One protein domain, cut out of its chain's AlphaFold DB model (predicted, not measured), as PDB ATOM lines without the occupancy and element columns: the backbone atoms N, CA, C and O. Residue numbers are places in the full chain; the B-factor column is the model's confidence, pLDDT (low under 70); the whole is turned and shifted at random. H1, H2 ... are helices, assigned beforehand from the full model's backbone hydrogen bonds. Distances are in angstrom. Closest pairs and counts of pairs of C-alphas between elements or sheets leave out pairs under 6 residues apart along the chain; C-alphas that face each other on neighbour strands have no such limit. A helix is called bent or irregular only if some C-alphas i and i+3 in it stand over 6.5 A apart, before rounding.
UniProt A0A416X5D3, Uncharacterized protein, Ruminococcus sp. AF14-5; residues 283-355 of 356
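This is residues 283 to 355 of the 356 residues of an uncharacterized protein of Ruminococcus sp. AF14-5 (UniProt A0A416X5D3). Four helices stand as an up-and-down bundle, H1 to H4, each running against the one before it; H2 and H4 are at opposite corners, with H1 and H3 between them. H4 is clearly the longest helix, and the long loop of residues 322 to 335 swings out past one end of the bundle before the backbone folds back into H4. The printed part has 73 residues with four named helices, H1, H2, H3 and H4 in that order, and no named strand; the class is all helix. The whole is compact, with a radius of gyration of the C-alphas of 11.8 A, and spans 34 by 25 by 17 A.

H1, residues 283 to 292, and H2, residues 295 to 305, form a helical hairpin and only just touch, with 3 pairs of C-alphas within 8 A. Their closest C-alphas, those of Leu 290 and Arg 298, are 6.5 A apart, and they run opposite ways at a shallow tilt of 25 degrees. H2 and H3, residues 312 to 321, form a second hairpin, opposite ways at a steep tilt of 42 degrees; the closest C-alphas, of Ile 305 and Ala 312, are 4.4 A apart. H1 and H3 only just touch, also with 3 pairs, the same way at a shallow tilt of 17 degrees; the closest C-alphas, of Val 285 and Val 313, are 6.8 A apart. H3 and H4, residues 336 to 354, form a third hairpin, opposite ways at a shallow tilt of 25 degrees; H4 touches H3 with residues 342 to 349 alone, and the closest C-alphas, of Ile 320 and Lys 342, are 6.4 A apart. H1 touches H4 with 15 pairs of C-alphas within 8 A, opposite ways at a shallow tilt of 23 degrees; those of Tyr 292 and Gly 341 are closest, at 5.1 A. H2 and H4 are apart. Every O i to N i+4 pair is within hydrogen-bond range in H3 and H4, against 4 of 6 in H1 and 5 of 7 in H2.

H1 begins at C-alpha 283, at (249.279, 203.515, 169.104), and is 15.1 A long; it is only just irregular, with C-alphas 288 and 291 6.9 A apart. H2 is 16.0 A long and irregular, with C-alphas 296 and 299 7.2 A apart. H3 is 14.0 A long and begins at C-alpha 312, at (243.159, 203.561, 162.450). H4 is 26.8 A long and ends at C-alpha 354, at (248.665, 217.971, 161.403).

The two C-alphas farthest apart, of Gly 330 and Ala 355, are 37.8 A apart. The printed part has no cut. The link from H1 to H2 is tight, that from H2 to H3 short, and that from H3 to H4 long, with 14 residues. The mean pLDDT of the printed part is 82.0; residues 327 to 339 and residue 355 are under 70.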
ATOM      1  N   GLU A 283     248.634 203.014 167.888       93.94
ATOM      2  CA  GLU A 283     249.279 203.515 169.104       93.94
ATOM      3  C   GLU A 283     249.239 205.048 169.198       93.94
ATOM      4  O   GLU A 283     248.925 205.602 170.258       93.94
ATOM      5  N   ASP A 284     249.506 205.748 168.092       92.88
ATOM      6  CA  ASP A 284     249.434 207.212 168.037       92.88
ATOM      7  C   ASP A 284     247.999 207.702 168.261       92.88
ATOM      8  O   ASP A 284     247.760 208.610 169.068       92.88
ATOM      9  N   VAL A 285     247.031 207.054 167.604       93.19
ATOM     10  CA  VAL A 285     245.599 207.351 167.748       93.19
ATOM     11  C   VAL A 285     245.142 207.136 169.194       93.19
ATOM     12  O   VAL A 285     244.443 207.985 169.758       93.19
ATOM     13  N   GLU A 286     245.552 206.038 169.831       93.75
ATOM     14  CA  GLU A 286     245.246 205.750 171.235       93.75
ATOM     15  C   GLU A 286     245.785 206.830 172.166       93.75
ATOM     16  O   GLU A 286     245.042 207.370 172.995       93.75
ATOM     17  N   LYS A 287     247.063 207.183 171.992       93.88
ATOM     18  CA  LYS A 287     247.765 208.170 172.813       93.88
ATOM     19  C   LYS A 287     247.049 209.520 172.829       93.88
ATOM     20  O   LYS A 287     246.983 210.168 173.879       93.88
ATOM     21  N   VAL A 288     246.500 209.959 171.693       91.88
ATOM     22  CA  VAL A 288     245.844 211.274 171.591       91.88
ATOM     23  C   VAL A 288     244.351 211.239 171.924       91.88
ATOM     24  O   VAL A 288     243.857 212.178 172.557       91.88
ATOM     25  N   CYS A 289     243.633 210.170 171.562       91.69
ATOM     26  CA  CYS A 289     242.175 210.108 171.686       91.69
ATOM     27  C   CYS A 289     241.695 209.554 173.033       91.69
ATOM     28  O   CYS A 289     240.740 210.098 173.595       91.69
ATOM     29  N   LEU A 290     242.325 208.505 173.590       90.12
ATOM     30  CA  LEU A 290     241.766 207.747 174.729       90.12
ATOM     31  C   LEU A 290     241.483 208.611 175.962       90.12
ATOM     32  O   LEU A 290     240.502 208.374 176.672       90.12
ATOM     33  N   LYS A 291     242.289 209.653 176.194       90.06
ATOM     34  CA  LYS A 291     242.088 210.608 177.297       90.06
ATOM     35  C   LYS A 291     240.729 211.318 177.256       90.06
ATOM     36  O   LYS A 291     240.237 211.722 178.305       90.06
ATOM     37  N   TYR A 292     240.109 211.430 176.080       90.06
ATOM     38  CA  TYR A 292     238.797 212.055 175.882       90.06
ATOM     39  C   TYR A 292     237.667 211.050 175.637       90.06
ATOM     40  O   TYR A 292     236.497 211.431 175.694       90.06
ATOM     41  N   ILE A 293     237.991 209.776 175.395       87.50
ATOM     42  CA  ILE A 293     236.996 208.711 175.246       87.50
ATOM     43  C   ILE A 293     236.495 208.266 176.633       87.50
ATOM     44  O   ILE A 293     237.320 208.002 177.522       87.50
ATOM     45  N   PRO A 294     235.168 208.126 176.840       86.31
ATOM     46  CA  PRO A 294     234.606 207.632 178.093       86.31
ATOM     47  C   PRO A 294     235.164 206.259 178.463       86.31
ATOM     48  O   PRO A 294     235.226 205.371 177.615       86.31
ATOM     49  N   GLN A 295     235.497 206.049 179.742       86.00
ATOM     50  CA  GLN A 295     236.151 204.823 180.226       86.00
ATOM     51  C   GLN A 295     235.462 203.537 179.741       86.00
ATOM     52  O   GLN A 295     236.128 202.608 179.297       86.00
ATOM     53  N   LYS A 296     234.123 203.508 179.758       85.56
ATOM     54  CA  LYS A 296     233.309 202.351 179.345       85.56
ATOM     55  C   LYS A 296     233.392 202.027 177.850       85.56
ATOM     56  O   LYS A 296     233.070 200.913 177.463       85.56
ATOM     57  N   ALA A 297     233.792 202.989 177.021       86.75
ATOM     58  CA  ALA A 297     233.909 202.830 175.576       86.75
ATOM     59  C   ALA A 297     235.358 202.610 175.109       86.75
ATOM     60  O   ALA A 297     235.561 202.277 173.944       86.75
ATOM     61  N   ARG A 298     236.362 202.757 175.990       90.38
ATOM     62  CA  ARG A 298     237.788 202.657 175.624       90.38
ATOM     63  C   ARG A 298     238.153 201.297 175.031       90.38
ATOM     64  O   ARG A 298     238.791 201.262 173.991       90.38
ATOM     65  N   THR A 299     237.682 200.195 175.619       91.44
ATOM     66  CA  THR A 299     237.951 198.840 175.102       91.44
ATOM     67  C   THR A 299     237.391 198.639 173.694       91.44
ATOM     68  O   THR A 299     238.077 198.105 172.828       91.44
ATOM     69  N   ALA A 300     236.155 199.089 173.451       90.50
ATOM     70  CA  ALA A 300     235.534 199.001 172.131       90.50
ATOM     71  C   ALA A 300     236.259 199.890 171.110       90.50
ATOM     72  O   ALA A 300     236.495 199.454 169.991       90.50
ATOM     73  N   PHE A 301     236.649 201.101 171.518       92.12
ATOM     74  CA  PHE A 301     237.411 202.028 170.685       92.12
ATOM     75  C   PHE A 301     238.765 201.444 170.266       92.12
ATOM     76  O   PHE A 301     239.041 201.354 169.075       92.12
ATOM     77  N   THR A 302     239.562 200.964 171.225       94.19
ATOM     78  CA  THR A 302     240.859 200.307 170.982       94.19
ATOM     79  C   THR A 302     240.728 199.087 170.073       94.19
ATOM     80  O   THR A 302     241.531 198.912 169.159       94.19
ATOM     81  N   LYS A 303     239.703 198.251 170.280       93.94
ATOM     82  CA  LYS A 303     239.477 197.068 169.443       93.94
ATOM     83  C   LYS A 303     239.246 197.434 167.975       93.94
ATOM     84  O   LYS A 303     239.751 196.740 167.100       93.94
ATOM     85  N   GLU A 304     238.487 198.494 167.707       93.69
ATOM     86  CA  GLU A 304     238.137 198.876 166.336       93.69
ATOM     87  C   GLU A 304     239.325 199.486 165.586       93.69
ATOM     88  O   GLU A 304     239.590 199.108 164.449       93.69
ATOM     89  N   ILE A 305     240.084 200.382 166.224       94.06
ATOM     90  CA  ILE A 305     241.227 201.053 165.575       94.06
ATOM     91  C   ILE A 305     242.433 200.126 165.364       94.06
ATOM     92  O   ILE A 305     243.295 200.435 164.550       94.06
ATOM     93  N   ARG A 306     242.500 199.000 166.090       95.19
ATOM     94  CA  ARG A 306     243.527 197.952 165.936       95.19
ATOM     95  C   ARG A 306     243.094 196.811 165.010       95.19
ATOM     96  O   ARG A 306     243.812 195.821 164.889       95.19
ATOM     97  N   LYS A 307     241.909 196.895 164.401       93.81
ATOM     98  CA  LYS A 307     241.404 195.847 163.514       93.81
ATOM     99  C   LYS A 307     242.272 195.753 162.258       93.81
ATOM    100  O   LYS A 307     242.537 196.753 161.595       93.81
ATOM    101  N   GLU A 308     242.695 194.539 161.928       89.62
ATOM    102  CA  GLU A 308     243.534 194.281 160.759       89.62
ATOM    103  C   GLU A 308     242.845 194.738 159.461       89.62
ATOM    104  O   GLU A 308     241.636 194.563 159.285       89.62
ATOM    105  N   GLY A 309     243.615 195.367 158.568       87.12
ATOM    106  CA  GLY A 309     243.120 195.899 157.294       87.12
ATOM    107  C   GLY A 309     242.301 197.193 157.397       87.12
ATOM    108  O   GLY A 309     241.784 197.657 156.383       87.12
ATOM    109  N   VAL A 310     242.176 197.791 158.587       89.50
ATOM    110  CA  VAL A 310     241.440 199.046 158.799       89.50
ATOM    111  C   VAL A 310     242.410 200.197 159.065       89.50
ATOM    112  O   VAL A 310     243.328 200.083 159.873       89.50
ATOM    113  N   ASN A 311     242.190 201.345 158.418       92.88
ATOM    114  CA  ASN A 311     242.933 202.561 158.738       92.88
ATOM    115  C   ASN A 311     242.494 203.096 160.118       92.88
ATOM    116  O   ASN A 311     241.332 203.462 160.311       92.88
ATOM    117  N   ALA A 312     243.433 203.169 161.066       93.31
ATOM    118  CA  ALA A 312     243.159 203.561 162.450       93.31
ATOM    119  C   ALA A 312     242.564 204.976 162.575       93.31
ATOM    120  O   ALA A 312     241.688 205.212 163.411       93.31
ATOM    121  N   VAL A 313     243.002 205.916 161.730       93.25
ATOM    122  CA  VAL A 313     242.521 207.306 161.719       93.25
ATOM    123  C   VAL A 313     241.072 207.381 161.238       93.25
ATOM    124  O   VAL A 313     240.250 208.084 161.830       93.25
ATOM    125  N   GLU A 314     240.738 206.648 160.177       93.62
ATOM    126  CA  GLU A 314     239.373 206.568 159.654       93.62
ATOM    127  C   GLU A 314     238.425 205.883 160.644       93.62
ATOM    128  O   GLU A 314     237.362 206.428 160.946       93.62
ATOM    129  N   ALA A 315     238.840 204.754 161.227       92.88
ATOM    130  CA  ALA A 315     238.059 204.045 162.240       92.88
ATOM    131  C   ALA A 315     237.791 204.921 163.470       92.88
ATOM    132  O   ALA A 315     236.652 205.023 163.936       92.88
ATOM    133  N   ALA A 316     238.819 205.615 163.968       93.56
ATOM    134  CA  ALA A 316     238.674 206.539 165.084       93.56
ATOM    135  C   ALA A 316     237.677 207.656 164.762       93.56
ATOM    136  O   ALA A 316     236.795 207.950 165.575       93.56
ATOM    137  N   TYR A 317     237.780 208.249 163.569       93.50
ATOM    138  CA  TYR A 317     236.841 209.266 163.116       93.50
ATOM    139  C   TYR A 317     235.404 208.738 163.093       93.50
ATOM    140  O   TYR A 317     234.511 209.393 163.629       93.50
ATOM    141  N   ASP A 318     235.162 207.566 162.510       92.25
ATOM    142  CA  ASP A 318     233.814 207.006 162.371       92.25
ATOM    143  C   ASP A 318     233.196 206.694 163.748       92.25
ATOM    144  O   ASP A 318     232.034 207.023 164.019       92.25
ATOM    145  N   MET A 319     233.989 206.164 164.683       90.94
ATOM    146  CA  MET A 319     233.532 205.912 166.054       90.94
ATOM    147  C   MET A 319     233.220 207.194 166.831       90.94
ATOM    148  O   MET A 319     232.194 207.271 167.514       90.94
ATOM    149  N   ILE A 320     234.080 208.209 166.733       90.19
ATOM    150  CA  ILE A 320     233.885 209.495 167.414       90.19
ATOM    151  C   ILE A 320     232.684 210.237 166.805       90.19
ATOM    152  O   ILE A 320     231.792 210.699 167.527       90.19
ATOM    153  N   SER A 321     232.627 210.322 165.474       85.81
ATOM    154  CA  SER A 321     231.639 211.112 164.732       85.81
ATOM    155  C   SER A 321     230.231 210.519 164.802       85.81
ATOM    156  O   SER A 321     229.287 211.281 165.045       85.81
ATOM    157  N   SER A 322     230.089 209.188 164.719       81.56
ATOM    158  CA  SER A 322     228.806 208.475 164.878       81.56
ATOM    159  C   SER A 322     228.137 208.756 166.225       81.56
ATOM    160  O   SER A 322     226.927 208.594 166.383       81.56
ATOM    161  N   GLY A 323     228.921 209.198 167.213       70.81
ATOM    162  CA  GLY A 323     228.452 209.477 168.557       70.81
ATOM    163  C   GLY A 323     228.086 208.218 169.332       70.81
ATOM    164  O   GLY A 323     227.635 208.359 170.457       70.81
ATOM    165  N   LEU A 324     228.296 207.009 168.803       73.19
ATOM    166  CA  LEU A 324     227.950 205.753 169.481       73.19
ATOM    167  C   LEU A 324     228.697 205.583 170.811       73.19
ATOM    168  O   LEU A 324     228.124 205.106 171.787       73.19
ATOM    169  N   ILE A 325     229.953 206.031 170.876       78.94
ATOM    170  CA  ILE A 325     230.774 205.958 172.096       78.94
ATOM    171  C   ILE A 325     230.493 207.093 173.094       78.94
ATOM    172  O   ILE A 325     230.841 206.977 174.267       78.94
ATOM    173  N   PHE A 326     229.848 208.175 172.642       73.81
ATOM    174  CA  PHE A 326     229.489 209.335 173.470       73.81
ATOM    175  C   PHE A 326     227.993 209.374 173.838       73.81
ATOM    176  O   PHE A 326     227.627 209.991 174.832       73.81
ATOM    177  N   ASN A 327     227.132 208.676 173.094       66.31
ATOM    178  CA  ASN A 327     225.693 208.557 173.318       66.31
ATOM    179  C   ASN A 327     225.359 207.126 173.752       66.31
ATOM    180  O   ASN A 327     225.116 206.246 172.927       66.31
ATOM    181  N   LEU A 328     225.293 206.886 175.060       56.31
ATOM    182  CA  LEU A 328     224.799 205.613 175.587       56.31
ATOM    183  C   LEU A 328     223.290 205.493 175.302       56.31
ATOM    184  O   LEU A 328     222.492 206.271 175.833       56.31
ATOM    185  N   LYS A 329     222.884 204.515 174.473       48.44
ATOM    186  CA  LYS A 329     221.464 204.189 174.231       48.44
ATOM    187  C   LYS A 329     220.723 204.068 175.573       48.44
ATOM    188  O   LYS A 329     221.175 203.370 176.476       48.44
ATOM    189  N   GLY A 330     219.594 204.767 175.704       47.44
ATOM    190  CA  GLY A 330     218.729 204.711 176.890       47.44
ATOM    191  C   GLY A 330     219.083 205.670 178.032       47.44
ATOM    192  O   GLY A 330     218.297 205.795 178.965       47.44
ATOM    193  N   LYS A 331     220.201 206.409 177.967       46.69
ATOM    194  CA  LYS A 331     220.491 207.497 178.914       46.69
ATOM    195  C   LYS A 331     220.537 208.823 178.171       46.69
ATOM    196  O   LYS A 331     221.501 209.131 177.482       46.69
ATOM    197  N   VAL A 332     219.507 209.650 178.357       41.22
ATOM    198  CA  VAL A 332     219.452 211.051 177.892       41.22
ATOM    199  C   VAL A 332     220.397 211.922 178.739       41.22
ATOM    200  O   VAL A 332     220.039 212.987 179.225       41.22
ATOM    201  N   HIS A 333     221.615 211.460 179.002       43.28
ATOM    202  CA  HIS A 333     222.636 212.253 179.671       43.28
ATOM    203  C   HIS A 333     223.420 212.994 178.592       43.28
ATOM    204  O   HIS A 333     224.586 212.722 178.342       43.28
ATOM    205  N   LYS A 334     222.747 213.958 177.952       46.94
ATOM    206  CA  LYS A 334     223.407 215.056 177.238       46.94
ATOM    207  C   LYS A 334     224.061 215.972 178.273       46.94
ATOM    208  O   LYS A 334     223.594 217.090 178.498       46.94
ATOM    209  N   THR A 335     225.060 215.490 179.008       46.88
ATOM    210  CA  THR A 335     225.845 216.396 179.846       46.88
ATOM    211  C   THR A 335     226.841 217.108 178.938       46.88
ATOM    212  O   THR A 335     227.421 216.508 178.033       46.88
ATOM    213  N   LYS A 336     227.040 218.412 179.167       49.84
ATOM    214  CA  LYS A 336     228.000 219.242 178.413       49.84
ATOM    215  C   LYS A 336     229.409 218.629 178.379       49.84
ATOM    216  O   LYS A 336     230.180 218.932 177.479       49.84
ATOM    217  N   GLU A 337     229.730 217.772 179.344       48.34
ATOM    218  CA  GLU A 337     230.995 217.047 179.457       48.34
ATOM    219  C   GLU A 337     231.181 215.973 178.376       48.34
ATOM    220  O   GLU A 337     232.289 215.845 177.862       48.34
ATOM    221  N   TYR A 338     230.125 215.252 177.975       56.62
ATOM    222  CA  TYR A 338     230.208 214.257 176.895       56.62
ATOM    223  C   TYR A 338     230.347 214.927 175.525       56.62
ATOM    224  O   TYR A 338     231.190 214.515 174.728       56.62
ATOM    225  N   ASP A 339     229.603 216.010 175.281       60.12
ATOM    226  CA  ASP A 339     229.744 216.815 174.059       60.12
ATOM    227  C   ASP A 339     231.133 217.481 173.986       60.12
ATOM    228  O   ASP A 339     231.768 217.507 172.930       60.12
ATOM    229  N   ALA A 340     231.651 217.962 175.125       70.94
ATOM    230  CA  ALA A 340     233.010 218.489 175.215       70.94
ATOM    231  C   ALA A 340     234.069 217.395 175.012       70.94
ATOM    232  O   ALA A 340     235.080 217.649 174.363       70.94
ATOM    233  N   GLY A 341     233.848 216.185 175.536       80.62
ATOM    234  CA  GLY A 341     234.716 215.024 175.332       80.62
ATOM    235  C   GLY A 341     234.796 214.620 173.862       80.62
ATOM    236  O   GLY A 341     235.896 214.497 173.326       80.62
ATOM    237  N   LYS A 342     233.643 214.530 173.182       87.75
ATOM    238  CA  LYS A 342     233.574 214.261 171.740       87.75
ATOM    239  C   LYS A 342     234.384 215.278 170.952       87.75
ATOM    240  O   LYS A 342     235.282 214.905 170.206       87.75
ATOM    241  N   ARG A 343     234.113 216.566 171.166       86.50
ATOM    242  CA  ARG A 343     234.799 217.643 170.449       86.50
ATOM    243  C   ARG A 343     236.311 217.631 170.690       86.50
ATOM    244  O   ARG A 343     237.083 217.819 169.754       86.50
ATOM    245  N   LYS A 344     236.742 217.391 171.932       89.75
ATOM    246  CA  LYS A 344     238.166 217.267 172.274       89.75
ATOM    247  C   LYS A 344     238.818 216.078 171.568       89.75
ATOM    248  O   LYS A 344     239.936 216.226 171.089       89.75
ATOM    249  N   ALA A 345     238.126 214.942 171.461       90.94
ATOM    250  CA  ALA A 345     238.609 213.784 170.710       90.94
ATOM    251  C   ALA A 345     238.724 214.079 169.202       90.94
ATOM    252  O   ALA A 345     239.749 213.768 168.605       90.94
ATOM    253  N   GLU A 346     237.724 214.739 168.604       91.75
ATOM    254  CA  GLU A 346     237.752 215.155 167.188       91.75
ATOM    255  C   GLU A 346     238.937 216.080 166.878       91.75
ATOM    256  O   GLU A 346     239.629 215.881 165.879       91.75
ATOM    257  N   ILE A 347     239.179 217.078 167.737       92.12
ATOM    258  CA  ILE A 347     240.309 218.007 167.590       92.12
ATOM    259  C   ILE A 347     241.637 217.271 167.784       92.12
ATOM    260  O   ILE A 347     242.558 217.479 167.004       92.12
ATOM    261  N   ALA A 348     241.748 216.404 168.793       92.62
ATOM    262  CA  ALA A 348     242.989 215.680 169.069       92.62
ATOM    263  C   ALA A 348     243.394 214.759 167.913       92.62
ATOM    264  O   ALA A 348     244.569 214.720 167.549       92.62
ATOM    265  N   LEU A 349     242.418 214.069 167.313       93.62
ATOM    266  CA  LEU A 349     242.642 213.232 166.139       93.62
ATOM    267  C   LEU A 349     243.154 214.064 164.955       93.62
ATOM    268  O   LEU A 349     244.168 213.716 164.360       93.62
ATOM    269  N   GLY A 350     242.495 215.182 164.632       92.19
ATOM    270  CA  GLY A 350     242.919 216.023 163.511       92.19
ATOM    271  C   GLY A 350     244.247 216.751 163.753       92.19
ATOM    272  O   GLY A 350     245.057 216.846 162.837       92.19
ATOM    273  N   GLN A 351     244.523 217.197 164.983       90.31
ATOM    274  CA  GLN A 351     245.806 217.803 165.360       90.31
ATOM    275  C   GLN A 351     246.975 216.830 165.212       90.31
ATOM    276  O   GLN A 351     248.035 217.224 164.736       90.31
ATOM    277  N   MET A 352     246.784 215.561 165.579       91.44
ATOM    278  CA  MET A 352     247.792 214.517 165.384       91.44
ATOM    279  C   MET A 352     248.154 214.358 163.902       91.44
ATOM    280  O   MET A 352     249.329 214.268 163.562       91.44
ATOM    281  N   MET A 353     247.159 214.400 163.013       88.75
ATOM    282  CA  MET A 353     247.386 214.342 161.562       88.75
ATOM    283  C   MET A 353     248.151 215.567 161.039       88.75
ATOM    284  O   MET A 353     248.777 215.505 159.987       88.75
ATOM    285  N   ALA A 354     248.094 216.680 161.765       81.62
ATOM    286  CA  ALA A 354     248.665 217.971 161.403       81.62
ATOM    287  C   ALA A 354     250.080 218.227 161.970       81.62
ATOM    288  O   ALA A 354     250.689 219.231 161.615       81.62
ATOM    289  N   ALA A 355     250.592 217.378 162.867       66.00
ATOM    290  CA  ALA A 355     251.756 217.669 163.713       66.00
ATOM    291  C   ALA A 355     253.136 217.320 163.106       66.00
ATOM    292  O   ALA A 355     254.043 216.971 163.863       66.00
TER     293      ALA A 355